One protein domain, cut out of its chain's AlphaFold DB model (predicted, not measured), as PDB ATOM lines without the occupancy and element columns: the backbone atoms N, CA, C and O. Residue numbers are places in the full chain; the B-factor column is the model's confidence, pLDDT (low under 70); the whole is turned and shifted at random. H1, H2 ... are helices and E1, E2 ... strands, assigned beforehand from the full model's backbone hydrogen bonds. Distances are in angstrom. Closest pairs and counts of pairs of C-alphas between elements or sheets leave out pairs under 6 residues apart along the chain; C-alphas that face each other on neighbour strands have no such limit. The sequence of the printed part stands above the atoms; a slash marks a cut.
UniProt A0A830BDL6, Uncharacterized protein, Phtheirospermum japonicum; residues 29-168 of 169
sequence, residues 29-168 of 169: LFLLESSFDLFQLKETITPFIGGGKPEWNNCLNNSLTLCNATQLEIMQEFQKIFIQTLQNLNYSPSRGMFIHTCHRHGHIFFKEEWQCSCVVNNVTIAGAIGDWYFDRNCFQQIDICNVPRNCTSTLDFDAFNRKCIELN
ATOM      1  N   LEU A  29      27.650  -3.215  19.196       96.44
ATOM      2  CA  LEU A  29      28.536  -2.432  20.056       96.44
ATOM      3  C   LEU A  29      28.125  -2.605  21.516       96.44
ATOM      4  O   LEU A  29      26.962  -2.405  21.854       96.44
ATOM      5  N   PHE A  30      29.076  -2.914  22.392       96.94
ATOM      6  CA  PHE A  30      28.846  -2.925  23.835       96.94
ATOM      7  C   PHE A  30      29.612  -1.783  24.493       96.94
ATOM      8  O   PHE A  30      30.834  -1.709  24.385       96.94
ATOM      9  N   LEU A  31      28.895  -0.906  25.190       96.88
ATOM     10  CA  LEU A  31      29.478   0.193  25.953       96.88
ATOM     11  C   LEU A  31      29.697  -0.256  27.398       96.88
ATOM     12  O   LEU A  31      28.752  -0.341  28.177       96.88
ATOM     13  N   LEU A  32      30.941  -0.556  27.753       95.94
ATOM     14  CA  LEU A  32      31.352  -0.817  29.129       95.94
ATOM     15  C   LEU A  32      32.156   0.380  29.607       95.94
ATOM     16  O   LEU A  32      33.235   0.601  29.072       95.94
ATOM     17  N   GLU A  33      31.646   1.132  30.583       95.75
ATOM     18  CA  GLU A  33      32.404   2.271  31.095       95.75
ATOM     19  C   GLU A  33      32.052   2.652  32.537       95.75
ATOM     20  O   GLU A  33      30.988   2.314  33.067       95.75
ATOM     21  N   SER A  34      32.967   3.366  33.191       95.31
ATOM     22  CA  SER A  34      32.691   4.064  34.432       95.31
ATOM     23  C   SER A  34      32.108   5.451  34.187       95.31
ATOM     24  O   SER A  34      32.700   6.283  33.508       95.31
ATOM     25  N   SER A  35      31.013   5.776  34.874       96.75
ATOM     26  CA  SER A  35      30.509   7.152  34.935       96.75
ATOM     27  C   SER A  35      31.395   8.089  35.777       96.75
ATOM     28  O   SER A  35      31.125   9.282  35.862       96.75
ATOM     29  N   PHE A  36      32.417   7.547  36.442       95.94
ATOM     30  CA  PHE A  36      33.467   8.272  37.159       95.94
ATOM     31  C   PHE A  36      34.843   7.767  36.693       95.94
ATOM     32  O   PHE A  36      35.668   7.366  37.519       95.94
ATOM     33  N   ASP A  37      35.066   7.710  35.374       95.06
ATOM     34  CA  ASP A  37      36.346   7.274  34.811       95.06
ATOM     35  C   ASP A  37      37.503   8.143  35.327       95.06
ATOM     36  O   ASP A  37      37.516   9.373  35.203       95.06
ATOM     37  N   LEU A  38      38.482   7.478  35.941       92.56
ATOM     38  CA  LEU A  38      39.611   8.139  36.590       92.56
ATOM     39  C   LEU A  38      40.481   8.886  35.572       92.56
ATOM     40  O   LEU A  38      41.000   9.954  35.899       92.56
ATOM     41  N   PHE A  39      40.652   8.356  34.359       92.06
ATOM     42  CA  PHE A  39      41.471   9.023  33.351       92.06
ATOM     43  C   PHE A  39      40.809  10.325  32.901       92.06
ATOM     44  O   PHE A  39      41.456  11.369  32.937       92.06
ATOM     45  N   GLN A  40      39.514  10.306  32.589       93.44
ATOM     46  CA  GLN A  40      38.773  11.497  32.183       93.44
ATOM     47  C   GLN A  40      38.753  12.566  33.284       93.44
ATOM     48  O   GLN A  40      39.007  13.742  33.015       93.44
ATOM     49  N   LEU A  41      38.528  12.170  34.540       91.94
ATOM     50  CA  LEU A  41      38.599  13.092  35.673       91.94
ATOM     51  C   LEU A  41      39.998  13.712  35.788       91.94
ATOM     52  O   LEU A  41      40.142  14.935  35.791       91.94
ATOM     53  N   LYS A  42      41.040  12.881  35.832       90.62
ATOM     54  CA  LYS A  42      42.422  13.304  36.082       90.62
ATOM     55  C   LYS A  42      43.032  14.107  34.936       90.62
ATOM     56  O   LYS A  42      43.698  15.110  35.185       90.62
ATOM     57  N   GLU A  43      42.853  13.661  33.705       89.94
ATOM     58  CA  GLU A  43      43.564  14.188  32.541       89.94
ATOM     59  C   GLU A  43      42.759  15.248  31.796       89.94
ATOM     60  O   GLU A  43      43.354  16.191  31.277       89.94
ATOM     61  N   THR A  44      41.428  15.156  31.810       86.06
ATOM     62  CA  THR A  44      40.572  16.078  31.054       86.06
ATOM     63  C   THR A  44      39.940  17.147  31.938       86.06
ATOM     64  O   THR A  44      39.818  18.285  31.500       86.06
ATOM     65  N   ILE A  45      39.558  16.830  33.180       87.12
ATOM     66  CA  ILE A  45      38.806  17.769  34.036       87.12
ATOM     67  C   ILE A  45      39.726  18.545  34.977       87.12
ATOM     68  O   ILE A  45      39.720  19.779  34.962       87.12
ATOM     69  N   THR A  46      40.545  17.858  35.782       87.56
ATOM     70  CA  THR A  46      41.341  18.542  36.819       87.56
ATOM     71  C   THR A  46      42.293  19.629  36.311       87.56
ATOM     72  O   THR A  46      42.418  20.630  37.010       87.56
ATOM     73  N   PRO A  47      42.952  19.536  35.133       83.62
ATOM     74  CA  PRO A  47      43.909  20.565  34.712       83.62
ATOM     75  C   PRO A  47      43.298  21.954  34.507       83.62
ATOM     76  O   PRO A  47      44.026  22.943  34.537       83.62
ATOM     77  N   PHE A  48      41.981  22.036  34.312       80.38
ATOM     78  CA  PHE A  48      41.281  23.278  33.988       80.38
ATOM     79  C   PHE A  48      40.435  23.821  35.144       80.38
ATOM     80  O   PHE A  48      39.729  24.812  34.961       80.38
ATOM     81  N   ILE A  49      40.478  23.195  36.328       79.25
ATOM     82  CA  ILE A  49      39.623  23.562  37.463       79.25
ATOM     83  C   ILE A  49      40.428  23.593  38.768       79.25
ATOM     84  O   ILE A  49      41.248  22.712  39.013       79.25
ATOM     85  N   GLY A  50      40.167  24.624  39.586       64.56
ATOM     86  CA  GLY A  50      40.574  24.793  40.991       64.56
ATOM     87  C   GLY A  50      41.768  23.953  41.447       64.56
ATOM     88  O   GLY A  50      41.576  22.829  41.908       64.56
ATOM     89  N   GLY A  51      42.982  24.498  41.298       71.69
ATOM     90  CA  GLY A  51      44.202  23.888  41.832       71.69
ATOM     91  C   GLY A  51      44.955  22.923  40.924       71.69
ATOM     92  O   GLY A  51      46.117  22.605  41.185       71.69
ATOM     93  N   GLY A  52      44.325  22.464  39.841       82.81
ATOM     94  CA  GLY A  52      44.955  21.549  38.896       82.81
ATOM     95  C   GLY A  52      45.196  20.147  39.468       82.81
ATOM     96  O   GLY A  52      44.788  19.804  40.578       82.81
ATOM     97  N   LYS A  53      45.944  19.325  38.723       81.94
ATOM     98  CA  LYS A  53      46.306  17.952  39.127       81.94
ATOM     99  C   LYS A  53      46.862  17.818  40.564       81.94
ATOM    100  O   LYS A  53      46.516  16.829  41.213       81.94
ATOM    101  N   PRO A  54      47.700  18.742  41.092       86.88
ATOM    102  CA  PRO A  54      48.257  18.606  42.440       86.88
ATOM    103  C   PRO A  54      47.206  18.589  43.557       86.88
ATOM    104  O   PRO A  54      47.264  17.723  44.428       86.88
ATOM    105  N   GLU A  55      46.221  19.492  43.523       87.94
ATOM    106  CA  GLU A  55      45.190  19.586  44.573       87.94
ATOM    107  C   GLU A  55      44.216  18.400  44.557       87.94
ATOM    108  O   GLU A  55      43.653  18.016  45.585       87.94
ATOM    109  N   TRP A  56      44.064  17.761  43.401       92.31
ATOM    110  CA  TRP A  56      43.206  16.594  43.217       92.31
ATOM    111  C   TRP A  56      43.899  15.264  43.501       92.31
ATOM    112  O   TRP A  56      43.231  14.235  43.597       92.31
ATOM    113  N   ASN A  57      45.225  15.260  43.672       89.50
ATOM    114  CA  ASN A  57      46.006  14.033  43.791       89.50
ATOM    115  C   ASN A  57      45.535  13.140  44.950       89.50
ATOM    116  O   ASN A  57      45.391  11.932  44.777       89.50
ATOM    117  N   ASN A  58      45.246  13.730  46.114       90.12
ATOM    118  CA  ASN A  58      44.764  12.971  47.271       90.12
ATOM    119  C   ASN A  58      43.366  12.378  47.037       90.12
ATOM    120  O   ASN A  58      43.123  11.231  47.407       90.12
ATOM    121  N   CYS A  59      42.481  13.134  46.392       91.81
ATOM    122  CA  CYS A  59      41.122  12.708  46.074       91.81
ATOM    123  C   CYS A  59      41.105  11.564  45.044       91.81
ATOM    124  O   CYS A  59      40.503  10.520  45.287       91.81
ATOM    125  N   LEU A  60      41.815  11.728  43.919       90.81
ATOM    126  CA  LEU A  60      41.749  10.798  42.786       90.81
ATOM    127  C   LEU A  60      42.724   9.614  42.888       90.81
ATOM    128  O   LEU A  60      42.403   8.526  42.432       90.81
ATOM    129  N   ASN A  61      43.919   9.779  43.462       87.50
ATOM    130  CA  ASN A  61      44.912   8.693  43.474       87.50
ATOM    131  C   ASN A  61      44.996   7.959  44.820       87.50
ATOM    132  O   ASN A  61      45.410   6.804  44.838       87.50
ATOM    133  N   ASN A  62      44.602   8.592  45.936       86.38
ATOM    134  CA  ASN A  62      44.756   7.987  47.264       86.38
ATOM    135  C   ASN A  62      43.430   7.461  47.821       86.38
ATOM    136  O   ASN A  62      43.323   6.281  48.150       86.38
ATOM    137  N   SER A  63      42.422   8.323  47.982       87.75
ATOM    138  CA  SER A  63      41.127   7.907  48.527       87.75
ATOM    139  C   SER A  63      40.032   8.929  48.255       87.75
ATOM    140  O   SER A  63      40.197  10.111  48.549       87.75
ATOM    141  N   LEU A  64      38.854   8.440  47.853       90.19
ATOM    142  CA  LEU A  64      37.643   9.256  47.701       90.19
ATOM    143  C   LEU A  64      37.220   9.967  48.999       90.19
ATOM    144  O   LEU A  64      36.551  10.992  48.955       90.19
ATOM    145  N   THR A  65      37.634   9.457  50.167       91.31
ATOM    146  CA  THR A  65      37.374  10.114  51.467       91.31
ATOM    147  C   THR A  65      38.172  11.403  51.671       91.31
ATOM    148  O   THR A  65      37.844  12.190  52.554       91.31
ATOM    149  N   LEU A  66      39.214  11.623  50.865       93.62
ATOM    150  CA  LEU A  66      40.048  12.824  50.895       93.62
ATOM    151  C   LEU A  66      39.566  13.892  49.904       93.62
ATOM    152  O   LEU A  66      40.185  14.951  49.810       93.62
ATOM    153  N   CYS A  67      38.485  13.628  49.167       93.25
ATOM    154  CA  CYS A  67      37.847  14.617  48.314       93.25
ATOM    155  C   CYS A  67      37.078  15.629  49.165       93.25
ATOM    156  O   CYS A  67      36.278  15.256  50.026       93.25
ATOM    157  N   ASN A  68      37.288  16.918  48.910       94.06
ATOM    158  CA  ASN A  68      36.456  17.959  49.509       94.06
ATOM    159  C   ASN A  68      35.093  18.063  48.794       94.06
ATOM    160  O   ASN A  68      34.882  17.476  47.731       94.06
ATOM    161  N   ALA A  69      34.162  18.827  49.375       94.50
ATOM    162  CA  ALA A  69      32.804  18.959  48.844       94.50
ATOM    163  C   ALA A  69      32.772  19.472  47.392       94.50
ATOM    164  O   ALA A  69      32.032  18.934  46.578       94.50
ATOM    165  N   THR A  70      33.618  20.447  47.048       92.56
ATOM    166  CA  THR A  70      33.703  21.004  45.690       92.56
ATOM    167  C   THR A  70      34.239  19.985  44.684       92.56
ATOM    168  O   THR A  70      33.733  19.889  43.571       92.56
ATOM    169  N   GLN A  71      35.240  19.186  45.067       93.56
ATOM    170  CA  GLN A  71      35.772  18.119  44.215       93.56
ATOM    171  C   GLN A  71      34.702  17.063  43.922       93.56
ATOM    172  O   GLN A  71      34.534  16.660  42.771       93.56
ATOM    173  N   LEU A  72      33.943  16.659  44.946       94.50
ATOM    174  CA  LEU A  72      32.834  15.720  44.789       94.50
ATOM    175  C   LEU A  72      31.728  16.292  43.896       94.50
ATOM    176  O   LEU A  72      31.275  15.597  42.993       94.50
ATOM    177  N   GLU A  73      31.341  17.552  44.090       94.75
ATOM    178  CA  GLU A  73      30.325  18.221  43.267       94.75
ATOM    179  C   GLU A  73      30.719  18.248  41.780       94.75
ATOM    180  O   GLU A  73      29.916  17.909  40.914       94.75
ATOM    181  N   ILE A  74      31.981  18.553  41.469       93.44
ATOM    182  CA  ILE A  74      32.493  18.529  40.090       93.44
ATOM    183  C   ILE A  74      32.437  17.115  39.494       93.44
ATOM    184  O   ILE A  74      32.040  16.952  38.339       93.44
ATOM    185  N   MET A  75      32.812  16.085  40.262       94.81
ATOM    186  CA  MET A  75      32.705  14.692  39.806       94.81
ATOM    187  C   MET A  75      31.248  14.314  39.512       94.81
ATOM    188  O   MET A  75      30.972  13.645  38.518       94.81
ATOM    189  N   GLN A  76      30.322  14.743  40.368       96.56
ATOM    190  CA  GLN A  76      28.888  14.485  40.232       96.56
ATOM    191  C   GLN A  76      28.286  15.193  39.012       96.56
ATOM    192  O   GLN A  76      27.502  14.597  38.273       96.56
ATOM    193  N   GLU A  77      28.678  16.439  38.746       95.38
ATOM    194  CA  GLU A  77      28.236  17.151  37.542       95.38
ATOM    195  C   GLU A  77      28.825  16.539  36.264       95.38
ATOM    196  O   GLU A  77      28.109  16.404  35.271       95.38
ATOM    197  N   PHE A  78      30.079  16.069  36.289       95.06
ATOM    198  CA  PHE A  78      30.629  15.277  35.185       95.06
ATOM    199  C   PHE A  78      29.789  14.020  34.919       95.06
ATOM    200  O   PHE A  78      29.383  13.779  33.780       95.06
ATOM    201  N   GLN A  79      29.485  13.248  35.965       97.19
ATOM    202  CA  GLN A  79      28.698  12.022  35.852       97.19
ATOM    203  C   GLN A  79      27.315  12.285  35.252       97.19
ATOM    204  O   GLN A  79      26.846  11.551  34.384       97.19
ATOM    205  N   LYS A  80      26.660  13.350  35.706       97.38
ATOM    206  CA  LYS A  80      25.348  13.766  35.219       97.38
ATOM    207  C   LYS A  80      25.369  14.074  33.724       97.38
ATOM    208  O   LYS A  80      24.499  13.576  33.014       97.38
ATOM    209  N   ILE A  81      26.362  14.825  33.242       95.88
ATOM    210  CA  ILE A  81      26.528  15.099  31.804       95.88
ATOM    211  C   ILE A  81      26.771  13.788  31.048       95.88
ATOM    212  O   ILE A  81      26.091  13.515  30.064       95.88
ATOM    213  N   PHE A  82      27.671  12.934  31.545       96.44
ATOM    214  CA  PHE A  82      27.965  11.632  30.943       96.44
ATOM    215  C   PHE A  82      26.709  10.755  30.796       96.44
ATOM    216  O   PHE A  82      26.426  10.237  29.715       96.44
ATOM    217  N   ILE A  83      25.911  10.623  31.860       97.19
ATOM    218  CA  ILE A  83      24.672   9.834  31.850       97.19
ATOM    219  C   ILE A  83      23.642  10.442  30.895       97.19
ATOM    220  O   ILE A  83      23.032   9.703  30.124       97.19
ATOM    221  N   GLN A  84      23.458  11.766  30.912       96.81
ATOM    222  CA  GLN A  84      22.530  12.450  30.003       96.81
ATOM    223  C   GLN A  84      22.905  12.210  28.538       96.81
ATOM    224  O   GLN A  84      22.039  11.887  27.726       96.81
ATOM    225  N   THR A  85      24.194  12.285  28.207       96.31
ATOM    226  CA  THR A  85      24.703  11.981  26.866       96.31
ATOM    227  C   THR A  85      24.348  10.560  26.433       96.31
ATOM    228  O   THR A  85      23.857  10.362  25.323       96.31
ATOM    229  N   LEU A  86      24.518   9.567  27.311       96.25
ATOM    230  CA  LEU A  86      24.159   8.180  27.000       96.25
ATOM    231  C   LEU A  86      22.646   7.960  26.881       96.25
ATOM    232  O   LEU A  86      22.209   7.179  26.036       96.25
ATOM    233  N   GLN A  87      21.846   8.643  27.700       95.00
ATOM    234  CA  GLN A  87      20.381   8.582  27.642       95.00
ATOM    235  C   GLN A  87      19.812   9.211  26.363       95.00
ATOM    236  O   GLN A  87      18.728   8.825  25.933       95.00
ATOM    237  N   ASN A  88      20.549  10.131  25.738       95.00
ATOM    238  CA  ASN A  88      20.182  10.751  24.464       95.00
ATOM    239  C   ASN A  88      20.523   9.888  23.237       95.00
ATOM    240  O   ASN A  88      20.189  10.263  22.113       95.00
ATOM    241  N   LEU A  89      21.190   8.742  23.414       94.00
ATOM    242  CA  LEU A  89      21.445   7.818  22.313       94.00
ATOM    243  C   LEU A  89      20.140   7.177  21.830       94.00
ATOM    244  O   LEU A  89      19.291   6.770  22.624       94.00
ATOM    245  N   ASN A  90      20.016   7.001  20.515       93.19
ATOM    246  CA  ASN A  90      18.887   6.281  19.938       93.19
ATOM    247  C   ASN A  90      18.900   4.831  20.420       93.19
ATOM    248  O   ASN A  90      19.961   4.200  20.459       93.19
ATOM    249  N   TYR A  91      17.734   4.274  20.743       91.62
ATOM    250  CA  TYR A  91      17.638   2.859  21.082       91.62
ATOM    251  C   TYR A  91      18.127   1.987  19.915       91.62
ATOM    252  O   TYR A  91      17.733   2.197  18.768       91.62
ATOM    253  N   SER A  92      18.961   0.992  20.217       92.62
ATOM    254  CA  SER A  92      19.396  -0.025  19.262       92.62
ATOM    255  C   SER A  92      19.444  -1.382  19.963       92.62
ATOM    256  O   SER A  92      20.154  -1.504  20.960       92.62
ATOM    257  N   PRO A  93      18.751  -2.417  19.454       89.69
ATOM    258  CA  PRO A  93      18.753  -3.740  20.075       89.69
ATOM    259  C   PRO A  93      20.116  -4.445  19.979       89.69
ATOM    260  O   PRO A  93      20.386  -5.355  20.753       89.69
ATOM    261  N   SER A  94      20.989  -4.028  19.055       92.94
ATOM    262  CA  SER A  94      22.355  -4.551  18.935       92.94
ATOM    263  C   SER A  94      23.357  -3.825  19.838       92.94
ATOM    264  O   SER A  94      24.530  -4.209  19.881       92.94
ATOM    265  N   ARG A  95      22.919  -2.784  20.565       96.00
ATOM    266  CA  ARG A  95      23.768  -2.027  21.481       96.00
ATOM    267  C   ARG A  95      23.587  -2.508  22.916       96.00
ATOM    268  O   ARG A  95      22.526  -2.347  23.510       96.00
ATOM    269  N   GLY A  96      24.655  -3.051  23.484       96.94
ATOM    270  CA  GLY A  96      24.741  -3.317  24.915       96.94
ATOM    271  C   GLY A  96      25.339  -2.131  25.672       96.94
ATOM    272  O   GLY A  96      26.044  -1.296  25.101       96.94
ATOM    273  N   MET A  97      25.053  -2.040  26.966       97.12
ATOM    274  CA  MET A  97      25.553  -0.994  27.845       97.12
ATOM    275  C   MET A  97      25.626  -1.486  29.295       97.12
ATOM    276  O   MET A  97      24.629  -1.939  29.853       97.12
ATOM    277  N   PHE A  98      26.796  -1.350  29.911       97.38
ATOM    278  CA  PHE A  98      27.036  -1.551  31.336       97.38
ATOM    279  C   PHE A  98      27.780  -0.326  31.861       97.38
ATOM    280  O   PHE A  98      29.000  -0.226  31.724       97.38
ATOM    281  N   ILE A  99      27.040   0.613  32.446       97.44
ATOM    282  CA  ILE A  99      27.627   1.808  33.057       97.44
ATOM    283  C   ILE A  99      27.534   1.700  34.566       97.44
ATOM    284  O   ILE A  99      26.443   1.581  35.125       97.44
ATOM    285  N   HIS A 100      28.686   1.769  35.221       95.62
ATOM    286  CA  HIS A 100      28.795   1.664  36.669       95.62
ATOM    287  C   HIS A 100      29.423   2.914  37.290       95.62
ATOM    288  O   HIS A 100      30.151   3.659  36.642       95.62
ATOM    289  N   THR A 101      29.248   3.088  38.595       95.38
ATOM    290  CA  THR A 101      29.657   4.309  39.319       95.38
ATOM    291  C   THR A 101      31.002   4.189  40.042       95.38
ATOM    292  O   THR A 101      31.321   4.944  40.960       95.38
ATOM    293  N   CYS A 102      31.805   3.200  39.665       92.25
ATOM    294  CA  CYS A 102      33.089   2.937  40.292       92.25
ATOM    295  C   CYS A 102      34.169   3.909  39.838       92.25
ATOM    296  O   CYS A 102      34.492   3.956  38.661       92.25
ATOM    297  N   HIS A 103      34.809   4.604  40.763       91.62
ATOM    298  CA  HIS A 103      35.950   5.458  40.465       91.62
ATOM    299  C   HIS A 103      37.185   4.611  40.097       91.62
ATOM    300  O   HIS A 103      37.901   4.124  40.976       91.62
ATOM    301  N   ARG A 104      37.391   4.372  38.797       90.00
ATOM    302  CA  ARG A 104      38.459   3.526  38.229       90.00
ATOM    303  C   ARG A 104      38.697   3.871  36.761       90.00
ATOM    304  O   ARG A 104      37.897   4.596  36.186       90.00
ATOM    305  N   HIS A 105      39.751   3.316  36.171       90.88
ATOM    306  CA  HIS A 105      40.015   3.413  34.737       90.88
ATOM    307  C   HIS A 105      40.239   2.031  34.117       90.88
ATOM    308  O   HIS A 105      40.994   1.229  34.673       90.88
ATOM    309  N   GLY A 106      39.616   1.799  32.958       87.31
ATOM    310  CA  GLY A 106      39.733   0.571  32.172       87.31
ATOM    311  C   GLY A 106      39.081  -0.647  32.827       87.31
ATOM    312  O   GLY A 106      38.778  -0.645  34.014       87.31
ATOM    313  N   HIS A 107      38.847  -1.704  32.041       82.88
ATOM    314  CA  HIS A 107      38.161  -2.920  32.512       82.88
ATOM    315  C   HIS A 107      38.768  -4.211  31.977       82.88
ATOM    316  O   HIS A 107      38.525  -5.266  32.535       82.88
ATOM    317  N   ILE A 108      39.526  -4.156  30.884       71.62
ATOM    318  CA  ILE A 108      39.805  -5.315  30.020       71.62
ATOM    319  C   ILE A 108      41.031  -6.147  30.423       71.62
ATOM    320  O   ILE A 108      41.296  -7.172  29.802       71.62
ATOM    321  N   PHE A 109      41.804  -5.708  31.417       72.69
ATOM    322  CA  PHE A 109      43.120  -6.296  31.680       72.69
ATOM    323  C   PHE A 109      43.061  -7.626  32.437       72.69
ATOM    324  O   PHE A 109      43.918  -8.479  32.213       72.69
ATOM    325  N   PHE A 110      42.054  -7.831  33.291       76.06
ATOM    326  CA  PHE A 110      41.981  -9.003  34.164       76.06
ATOM    327  C   PHE A 110      40.586  -9.628  34.153       76.06
ATOM    328  O   PHE A 110      39.574  -8.950  34.324       76.06
ATOM    329  N   LYS A 111      40.525 -10.950  33.982       78.44
ATOM    330  CA  LYS A 111      39.264 -11.703  33.925       78.44
ATOM    331  C   LYS A 111      38.502 -11.627  35.251       78.44
ATOM    332  O   LYS A 111      37.273 -11.556  35.264       78.44
ATOM    333  N   GLU A 112      39.224 -11.639  36.361       78.56
ATOM    334  CA  GLU A 112      38.682 -11.599  37.717       78.56
ATOM    335  C   GLU A 112      37.922 -10.289  37.962       78.56
ATOM    336  O   GLU A 112      36.880 -10.296  38.616       78.56
ATOM    337  N   GLU A 113      38.364  -9.180  37.355       79.62
ATOM    338  CA  GLU A 113      37.661  -7.892  37.417       79.62
ATOM    339  C   GLU A 113      36.303  -7.919  36.712       79.62
ATOM    340  O   GLU A 113      35.452  -7.088  37.019       79.62
ATOM    341  N   TRP A 114      36.075  -8.863  35.793       87.69
ATOM    342  CA  TRP A 114      34.784  -9.041  35.129       87.69
ATOM    343  C   TRP A 114      33.869  -9.969  35.914       87.69
ATOM    344  O   TRP A 114      32.671  -9.714  36.027       87.69
ATOM    345  N   GLN A 115      34.429 -11.065  36.427       84.88
ATOM    346  CA  GLN A 115      33.674 -12.073  37.171       84.88
ATOM    347  C   GLN A 115      33.245 -11.562  38.546       84.88
ATOM    348  O   GLN A 115      32.128 -11.835  38.972       84.88
ATOM    349  N   CYS A 116      34.107 -10.787  39.201       83.06
ATOM    350  CA  CYS A 116      33.892 -10.214  40.528       83.06
ATOM    351  C   CYS A 116      33.761  -8.690  40.486       83.06
ATOM    352  O   CYS A 116      34.114  -7.997  41.442       83.06
ATOM    353  N   SER A 117      33.272  -8.162  39.363       87.12
ATOM    354  CA  SER A 117      33.025  -6.737  39.197       87.12
ATOM    355  C   SER A 117      32.009  -6.216  40.218       87.12
ATOM    356  O   SER A 117      31.232  -6.968  40.812       87.12
ATOM    357  N   CYS A 118      31.912  -4.890  40.333       86.44
ATOM    358  CA  CYS A 118      30.674  -4.286  40.821       86.44
ATOM    359  C   CYS A 118      29.470  -4.791  40.007       86.44
ATOM    360  O   CYS A 118      29.614  -5.176  38.842       86.44
ATOM    361  N   VAL A 119      28.290  -4.783  40.618       90.25
ATOM    362  CA  VAL A 119      27.063  -5.203  39.945       90.25
ATOM    363  C   VAL A 119      26.225  -3.999  39.549       90.25
ATOM    364  O   VAL A 119      26.085  -3.048  40.318       90.25
ATOM    365  N   VAL A 120      25.628  -4.079  38.365       93.88
ATOM    366  CA  VAL A 120      24.572  -3.174  37.907       93.88
ATOM    367  C   VAL A 120      23.344  -4.037  37.661       93.88
ATOM    368  O   VAL A 120      23.428  -5.047  36.967       93.88
ATOM    369  N   ASN A 121      22.219  -3.686  38.287       94.06
ATOM    370  CA  ASN A 121      21.000  -4.499  38.264       94.06
ATOM    371  C   ASN A 121      21.248  -5.984  38.637       94.06
ATOM    372  O   ASN A 121      20.761  -6.892  37.972       94.06
ATOM    373  N   ASN A 122      22.051  -6.228  39.683       92.25
ATOM    374  CA  ASN A 122      22.465  -7.561  40.159       92.25
ATOM    375  C   ASN A 122      23.235  -8.429  39.144       92.25
ATOM    376  O   ASN A 122      23.358  -9.636  39.341       92.25
ATOM    377  N   VAL A 123      23.790  -7.829  38.091       94.00
ATOM    378  CA  VAL A 123      24.578  -8.526  37.069       94.00
ATOM    379  C   VAL A 123      26.014  -8.004  37.075       94.00
ATOM    380  O   VAL A 123      26.245  -6.803  37.219       94.00
ATOM    381  N   THR A 124      26.987  -8.908  36.955       93.56
ATOM    382  CA  THR A 124      28.414  -8.572  36.812       93.56
ATOM    383  C   THR A 124      28.745  -8.204  35.367       93.56
ATOM    384  O   THR A 124      27.984  -8.512  34.451       93.56
ATOM    385  N   ILE A 125      29.909  -7.603  35.124       94.00
ATOM    386  CA  ILE A 125      30.387  -7.304  33.767       94.00
ATOM    387  C   ILE A 125      30.432  -8.588  32.925       94.00
ATOM    388  O   ILE A 125      29.941  -8.601  31.796       94.00
ATOM    389  N   ALA A 126      30.964  -9.685  33.484       94.00
ATOM    390  CA  ALA A 126      31.021 -10.976  32.796       94.00
ATOM    391  C   ALA A 126      29.629 -11.500  32.411       94.00
ATOM    392  O   ALA A 126      29.451 -11.995  31.297       94.00
ATOM    393  N   GLY A 127      28.649 -11.384  33.314       94.94
ATOM    394  CA  GLY A 127      27.270 -11.787  33.042       94.94
ATOM    395  C   GLY A 127      26.637 -10.938  31.943       94.94
ATOM    396  O   GLY A 127      26.128 -11.478  30.966       94.94
ATOM    397  N   ALA A 128      26.747  -9.614  32.056       96.19
ATOM    398  CA  ALA A 128      26.145  -8.671  31.121       96.19
ATOM    399  C   ALA A 128      26.693  -8.812  29.696       96.19
ATOM    400  O   ALA A 128      25.921  -8.932  28.745       96.19
ATOM    401  N   ILE A 129      28.021  -8.831  29.546       95.38
ATOM    402  CA  ILE A 129      28.652  -8.986  28.230       95.38
ATOM    403  C   ILE A 129      28.413 -10.390  27.688       95.38
ATOM    404  O   ILE A 129      28.152 -10.534  26.500       95.38
ATOM    405  N   GLY A 130      28.462 -11.420  28.537       95.12
ATOM    406  CA  GLY A 130      28.164 -12.785  28.122       95.12
ATOM    407  C   GLY A 130      26.742 -12.919  27.579       95.12
ATOM    408  O   GLY A 130      26.547 -13.507  26.519       95.12
ATOM    409  N   ASP A 131      25.749 -12.376  28.276       94.94
ATOM    410  CA  ASP A 131      24.356 -12.458  27.839       94.94
ATOM    411  C   ASP A 131      24.093 -11.660  26.565       94.94
ATOM    412  O   ASP A 131      23.379 -12.158  25.695       94.94
ATOM    413  N   TRP A 132      24.714 -10.487  26.418       96.56
ATOM    414  CA  TRP A 132      24.649  -9.707  25.183       96.56
ATOM    415  C   TRP A 132      25.350 -10.410  24.012       96.56
ATOM    416  O   TRP A 132      24.774 -10.525  22.940       96.56
ATOM    417  N   TYR A 133      26.568 -10.925  24.211       95.50
ATOM    418  CA  TYR A 133      27.373 -11.538  23.147       95.50
ATOM    419  C   TYR A 133      26.747 -12.821  22.584       95.50
ATOM    420  O   TYR A 133      26.879 -13.107  21.399       95.50
ATOM    421  N   PHE A 134      26.091 -13.611  23.439       96.00
ATOM    422  CA  PHE A 134      25.432 -14.859  23.048       96.00
ATOM    423  C   PHE A 134      23.932 -14.686  22.757       96.00
ATOM    424  O   PHE A 134      23.212 -15.685  22.754       96.00
ATOM    425  N   ASP A 135      23.453 -13.450  22.576       93.44
ATOM    426  CA  ASP A 135      22.046 -13.118  22.305       93.44
ATOM    427  C   ASP A 135      21.051 -13.724  23.320       93.44
ATOM    428  O   ASP A 135      19.895 -14.011  23.004       93.44
ATOM    429  N   ARG A 136      21.488 -13.941  24.569       94.38
ATOM    430  CA  ARG A 136      20.631 -14.475  25.641       94.38
ATOM    431  C   ARG A 136      19.740 -13.398  26.236       94.38
ATOM    432  O   ARG A 136      18.607 -13.687  26.617       94.38
ATOM    433  N   ASN A 137      20.258 -12.176  26.350       90.69
ATOM    434  CA  ASN A 137      19.500 -11.028  26.826       90.69
ATOM    435  C   ASN A 137      20.113  -9.712  26.333       90.69
ATOM    436  O   ASN A 137      21.333  -9.559  26.283       90.69
ATOM    437  N   CYS A 138      19.262  -8.728  26.044       90.56
ATOM    438  CA  CYS A 138      19.712  -7.354  25.854       90.56
ATOM    439  C   CYS A 138      20.120  -6.785  27.216       90.56
ATOM    440  O   CYS A 138      19.295  -6.687  28.127       90.56
ATOM    441  N   PHE A 139      21.378  -6.378  27.364       95.00
ATOM    442  CA  PHE A 139      21.840  -5.707  28.574       95.00
ATOM    443  C   PHE A 139      22.187  -4.257  28.253       95.00
ATOM    444  O   PHE A 139      23.261  -3.985  27.730       95.00
ATOM    445  N   GLN A 140      21.270  -3.335  28.551       95.38
ATOM    446  CA  GLN A 140      21.469  -1.894  28.385       95.38
ATOM    447  C   GLN A 140      21.099  -1.180  29.692       95.38
ATOM    448  O   GLN A 140      19.965  -0.743  29.871       95.38
ATOM    449  N   GLN A 141      22.031  -1.145  30.647       96.69
ATOM    450  CA  GLN A 141      21.802  -0.645  32.003       96.69
ATOM    451  C   GLN A 141      22.822   0.428  32.391       96.69
ATOM    452  O   GLN A 141      24.020   0.318  32.113       96.69
ATOM    453  N   ILE A 142      22.324   1.447  33.093       97.31
ATOM    454  CA  ILE A 142      23.103   2.548  33.658       97.31
ATOM    455  C   ILE A 142      22.790   2.628  35.150       97.31
ATOM    456  O   ILE A 142      21.632   2.798  35.531       97.31
ATOM    457  N   ASP A 143      23.810   2.533  35.997       96.50
ATOM    458  CA  ASP A 143      23.667   2.845  37.418       96.50
ATOM    459  C   ASP A 143      23.633   4.370  37.619       96.50
ATOM    460  O   ASP A 143      24.616   5.069  37.371       96.50
ATOM    461  N   ILE A 144      22.481   4.881  38.059       95.50
ATOM    462  CA  ILE A 144      22.214   6.317  38.254       95.50
ATOM    463  C   ILE A 144      22.635   6.839  39.637       95.50
ATOM    464  O   ILE A 144      22.328   7.978  39.989       95.50
ATOM    465  N   CYS A 145      23.299   6.022  40.461       95.06
ATOM    466  CA  CYS A 145      23.792   6.469  41.758       95.06
ATOM    467  C   CYS A 145      24.849   7.572  41.575       95.06
ATOM    468  O   CYS A 145      25.947   7.327  41.080       95.06
ATOM    469  N   ASN A 146      24.544   8.793  42.015       94.88
ATOM    470  CA  ASN A 146      25.433   9.947  41.853       94.88
ATOM    471  C   ASN A 146      26.493  10.060  42.958       94.88
ATOM    472  O   ASN A 146      26.750  11.126  43.518       94.88
ATOM    473  N   VAL A 147      27.068   8.925  43.343       92.38
ATOM    474  CA  VAL A 147      28.127   8.857  44.347       92.38
ATOM    475  C   VAL A 147      29.251   7.993  43.786       92.38
ATOM    476  O   VAL A 147      29.000   6.824  43.473       92.38
ATOM    477  N   PRO A 148      30.482   8.525  43.662       92.69
ATOM    478  CA  PRO A 148      31.611   7.724  43.224       92.69
ATOM    479  C   PRO A 148      31.886   6.636  44.259       92.69
ATOM    480  O   PRO A 148      31.994   6.900  45.459       92.69
ATOM    481  N   ARG A 149      31.997   5.392  43.797       89.81
ATOM    482  CA  ARG A 149      32.279   4.239  44.658       89.81
ATOM    483  C   ARG A 149      33.698   3.751  44.461       89.81
ATOM    484  O   ARG A 149      34.190   3.667  43.340       89.81
ATOM    485  N   ASN A 150      34.333   3.350  45.554       84.25
ATOM    486  CA  ASN A 150      35.571   2.598  45.469       84.25
ATOM    487  C   ASN A 150      35.238   1.124  45.210       84.25
ATOM    488  O   ASN A 150      34.795   0.424  46.120       84.25
ATOM    489  N   CYS A 151      35.370   0.682  43.960       77.75
ATOM    490  CA  CYS A 151      35.064  -0.699  43.570       77.75
ATOM    491  C   CYS A 151      36.304  -1.512  43.217       77.75
ATOM    492  O   CYS A 151      36.253  -2.738  43.230       77.75
ATOM    493  N   THR A 152      37.409  -0.840  42.909       64.62
ATOM    494  CA  THR A 152      38.726  -1.447  43.016       64.62
ATOM    495  C   THR A 152      38.966  -1.662  44.498       64.62
ATOM    496  O   THR A 152      38.851  -0.737  45.299       64.62
ATOM    497  N   SER A 153      39.276  -2.884  44.921       50.03
ATOM    498  CA  SER A 153      39.849  -2.977  46.250       50.03
ATOM    499  C   SER A 153      41.152  -2.186  46.205       50.03
ATOM    500  O   SER A 153      42.033  -2.479  45.410       50.03
ATOM    501  N   THR A 154      41.311  -1.213  47.093       44.94
ATOM    502  CA  THR A 154      42.634  -0.683  47.471       44.94
ATOM    503  C   THR A 154      43.547  -1.769  48.049       44.94
ATOM    504  O   THR A 154      44.693  -1.513  48.404       44.94
ATOM    505  N   LEU A 155      43.028  -2.986  48.183       42.97
ATOM    506  CA  LEU A 155      43.780  -4.179  48.459       42.97
ATOM    507  C   LEU A 155      44.554  -4.538  47.190       42.97
ATOM    508  O   LEU A 155      43.949  -4.688  46.131       42.97
ATOM    509  N   ASP A 156      45.875  -4.636  47.339       52.75
ATOM    510  CA  ASP A 156      46.727  -5.644  46.706       52.75
ATOM    511  C   ASP A 156      45.959  -6.531  45.707       52.75
ATOM    512  O   ASP A 156      45.006  -7.212  46.091       52.75
ATOM    513  N   PHE A 157      46.349  -6.515  44.433       56.12
ATOM    514  CA  PHE A 157      45.738  -7.326  43.373       56.12
ATOM    515  C   PHE A 157      45.529  -8.790  43.817       56.12
ATOM    516  O   PHE A 157      44.487  -9.394  43.544       56.12
ATOM    517  N   ASP A 158      46.447  -9.322  44.633       58.25
ATOM    518  CA  ASP A 158      46.357 -10.667  45.203       58.25
ATOM    519  C   ASP A 158      45.229 -10.821  46.237       58.25
ATOM    520  O   ASP A 158      44.667 -11.902  46.417       58.25
ATOM    521  N   ALA A 159      44.873  -9.763  46.956       57.78
ATOM    522  CA  ALA A 159      43.759  -9.736  47.898       57.78
ATOM    523  C   ALA A 159      42.392  -9.567  47.208       57.78
ATOM    524  O   ALA A 159      41.431 -10.205  47.649       57.78
ATOM    525  N   PHE A 160      42.292  -8.801  46.109       61.22
ATOM    526  CA  PHE A 160      41.084  -8.794  45.265       61.22
ATOM    527  C   PHE A 160      40.800 -10.197  44.720       61.22
ATOM    528  O   PHE A 160      39.703 -10.732  44.898       61.22
ATOM    529  N   ASN A 161      41.824 -10.817  44.128       63.12
ATOM    530  CA  ASN A 161      41.721 -12.145  43.536       63.12
ATOM    531  C   ASN A 161      41.389 -13.209  44.585       63.12
ATOM    532  O   ASN A 161      40.521 -14.044  44.344       63.12
ATOM    533  N   ARG A 162      41.991 -13.149  45.783       64.12
ATOM    534  CA  ARG A 162      41.625 -14.040  46.898       64.12
ATOM    535  C   ARG A 162      40.153 -13.913  47.279       64.12
ATOM    536  O   ARG A 162      39.464 -14.928  47.321       64.12
ATOM    537  N   LYS A 163      39.651 -12.691  47.478       65.06
ATOM    538  CA  LYS A 163      38.238 -12.459  47.817       65.06
ATOM    539  C   LYS A 163      37.301 -12.938  46.705       65.06
ATOM    540  O   LYS A 163      36.266 -13.531  46.985       65.06
ATOM    541  N   CYS A 164      37.677 -12.711  45.448       69.12
ATOM    542  CA  CYS A 164      36.939 -13.191  44.286       69.12
ATOM    543  C   CYS A 164      36.877 -14.727  44.233       69.12
ATOM    544  O   CYS A 164      35.809 -15.296  44.019       69.12
ATOM    545  N   ILE A 165      37.999 -15.409  44.478       64.56
ATOM    546  CA  ILE A 165      38.068 -16.876  44.519       64.56
ATOM    547  C   ILE A 165      37.248 -17.433  45.692       64.56
ATOM    548  O   ILE A 165      36.555 -18.430  45.522       64.56
ATOM    549  N   GLU A 166      37.309 -16.810  46.870       66.12
ATOM    550  CA  GLU A 166      36.554 -17.241  48.055       66.12
ATOM    551  C   GLU A 166      35.036 -17.106  47.882       66.12
ATOM    552  O   GLU A 166      34.304 -17.972  48.347       66.12
ATOM    553  N   LEU A 167      34.561 -16.065  47.188       60.22
ATOM    554  CA  LEU A 167      33.132 -15.854  46.919       60.22
ATOM    555  C   LEU A 167      32.552 -16.795  45.848       60.22
ATOM    556  O   LEU A 167      31.334 -16.885  45.731       60.22
ATOM    557  N   ASN A 168      33.401 -17.470  45.067       58.50
ATOM    558  CA  ASN A 168      33.002 -18.362  43.970       58.50
ATOM    559  C   ASN A 168      33.315 -19.851  44.243       58.50
ATOM    560  O   ASN A 168      33.329 -20.652  43.305       58.50
TER     561      ASN A 168
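Overview. This is residues 29 to 168 of the 169 residues of an uncharacterized protein of Phtheirospermum japonicum (UniProt A0A830BDL6). A small sheet of three parallel strands has helix H5 over it, while the long helix H3 only grazes the sheet and reaches past it toward a helical hairpin, H1 and H2. Short H4 packs on H5, and H6 lies at the margin, after a long link. You will find 140 printed residues, with six named helices and three named strands in the order E1 H1 H2 H3 E2 H4 H5 E3 H6; the sheet's order is E1 E2 E3 and the class mostly helix. The whole is compact, with a radius of gyration of the C-alphas of 15.9 A, yet flat, spanning 48 by 40 by 21 A.

Along the chain. Find C-alpha 29 at (28.536, -2.432, 20.056); E1 runs from there to residue 34, 16.3 A. E2 is residues 95 to 100, 16.4 A, and E3 residues 140 to 142. H3, residues 69 to 87, is 26.7 A long. H1 is residues 38 to 48, H2 52 to 62, H4 112 to 115, H5 125 to 133 and H6 157 to 167, ending at C-alpha (33.132, -15.854, 46.919).

Arrangement. Look at N 98 and O 31, 2.8 A apart, between E1 and E2, and at N 141 and O 97, 2.8 A, between E2 and E3. H5 is on the sheet at a height of 9.5 A and runs along the strands; the C-alphas of Gly 96 and Trp 132, closest between E2 and H5, are 6.4 A apart. H1 and H2 touch, closest at C-alphas 46 and 52, 5.1 A, at a shallow tilt of 25 degrees, opposite ways. H4 touches H5, closest at C-alphas 114 and 126, 4.8 A, and only just touches H6, with 3 pairs of C-alphas within 8 A, the closest being 112 and 161, 6.6 A. Each O i to N i+4 pair is within hydrogen-bond range in H3, H5 and H6, but 4 of 7 in H1 and in H2; H4 is too short for one.

Size, cuts and confidence. The C-alphas farthest apart, of Gly 51 and Arg 136, are 47.8 A apart. The printed part has no cut; the links E2 to H4 and E3 to H6 are long. Confidence is under 70 at residue 50 and residues 152 to 168.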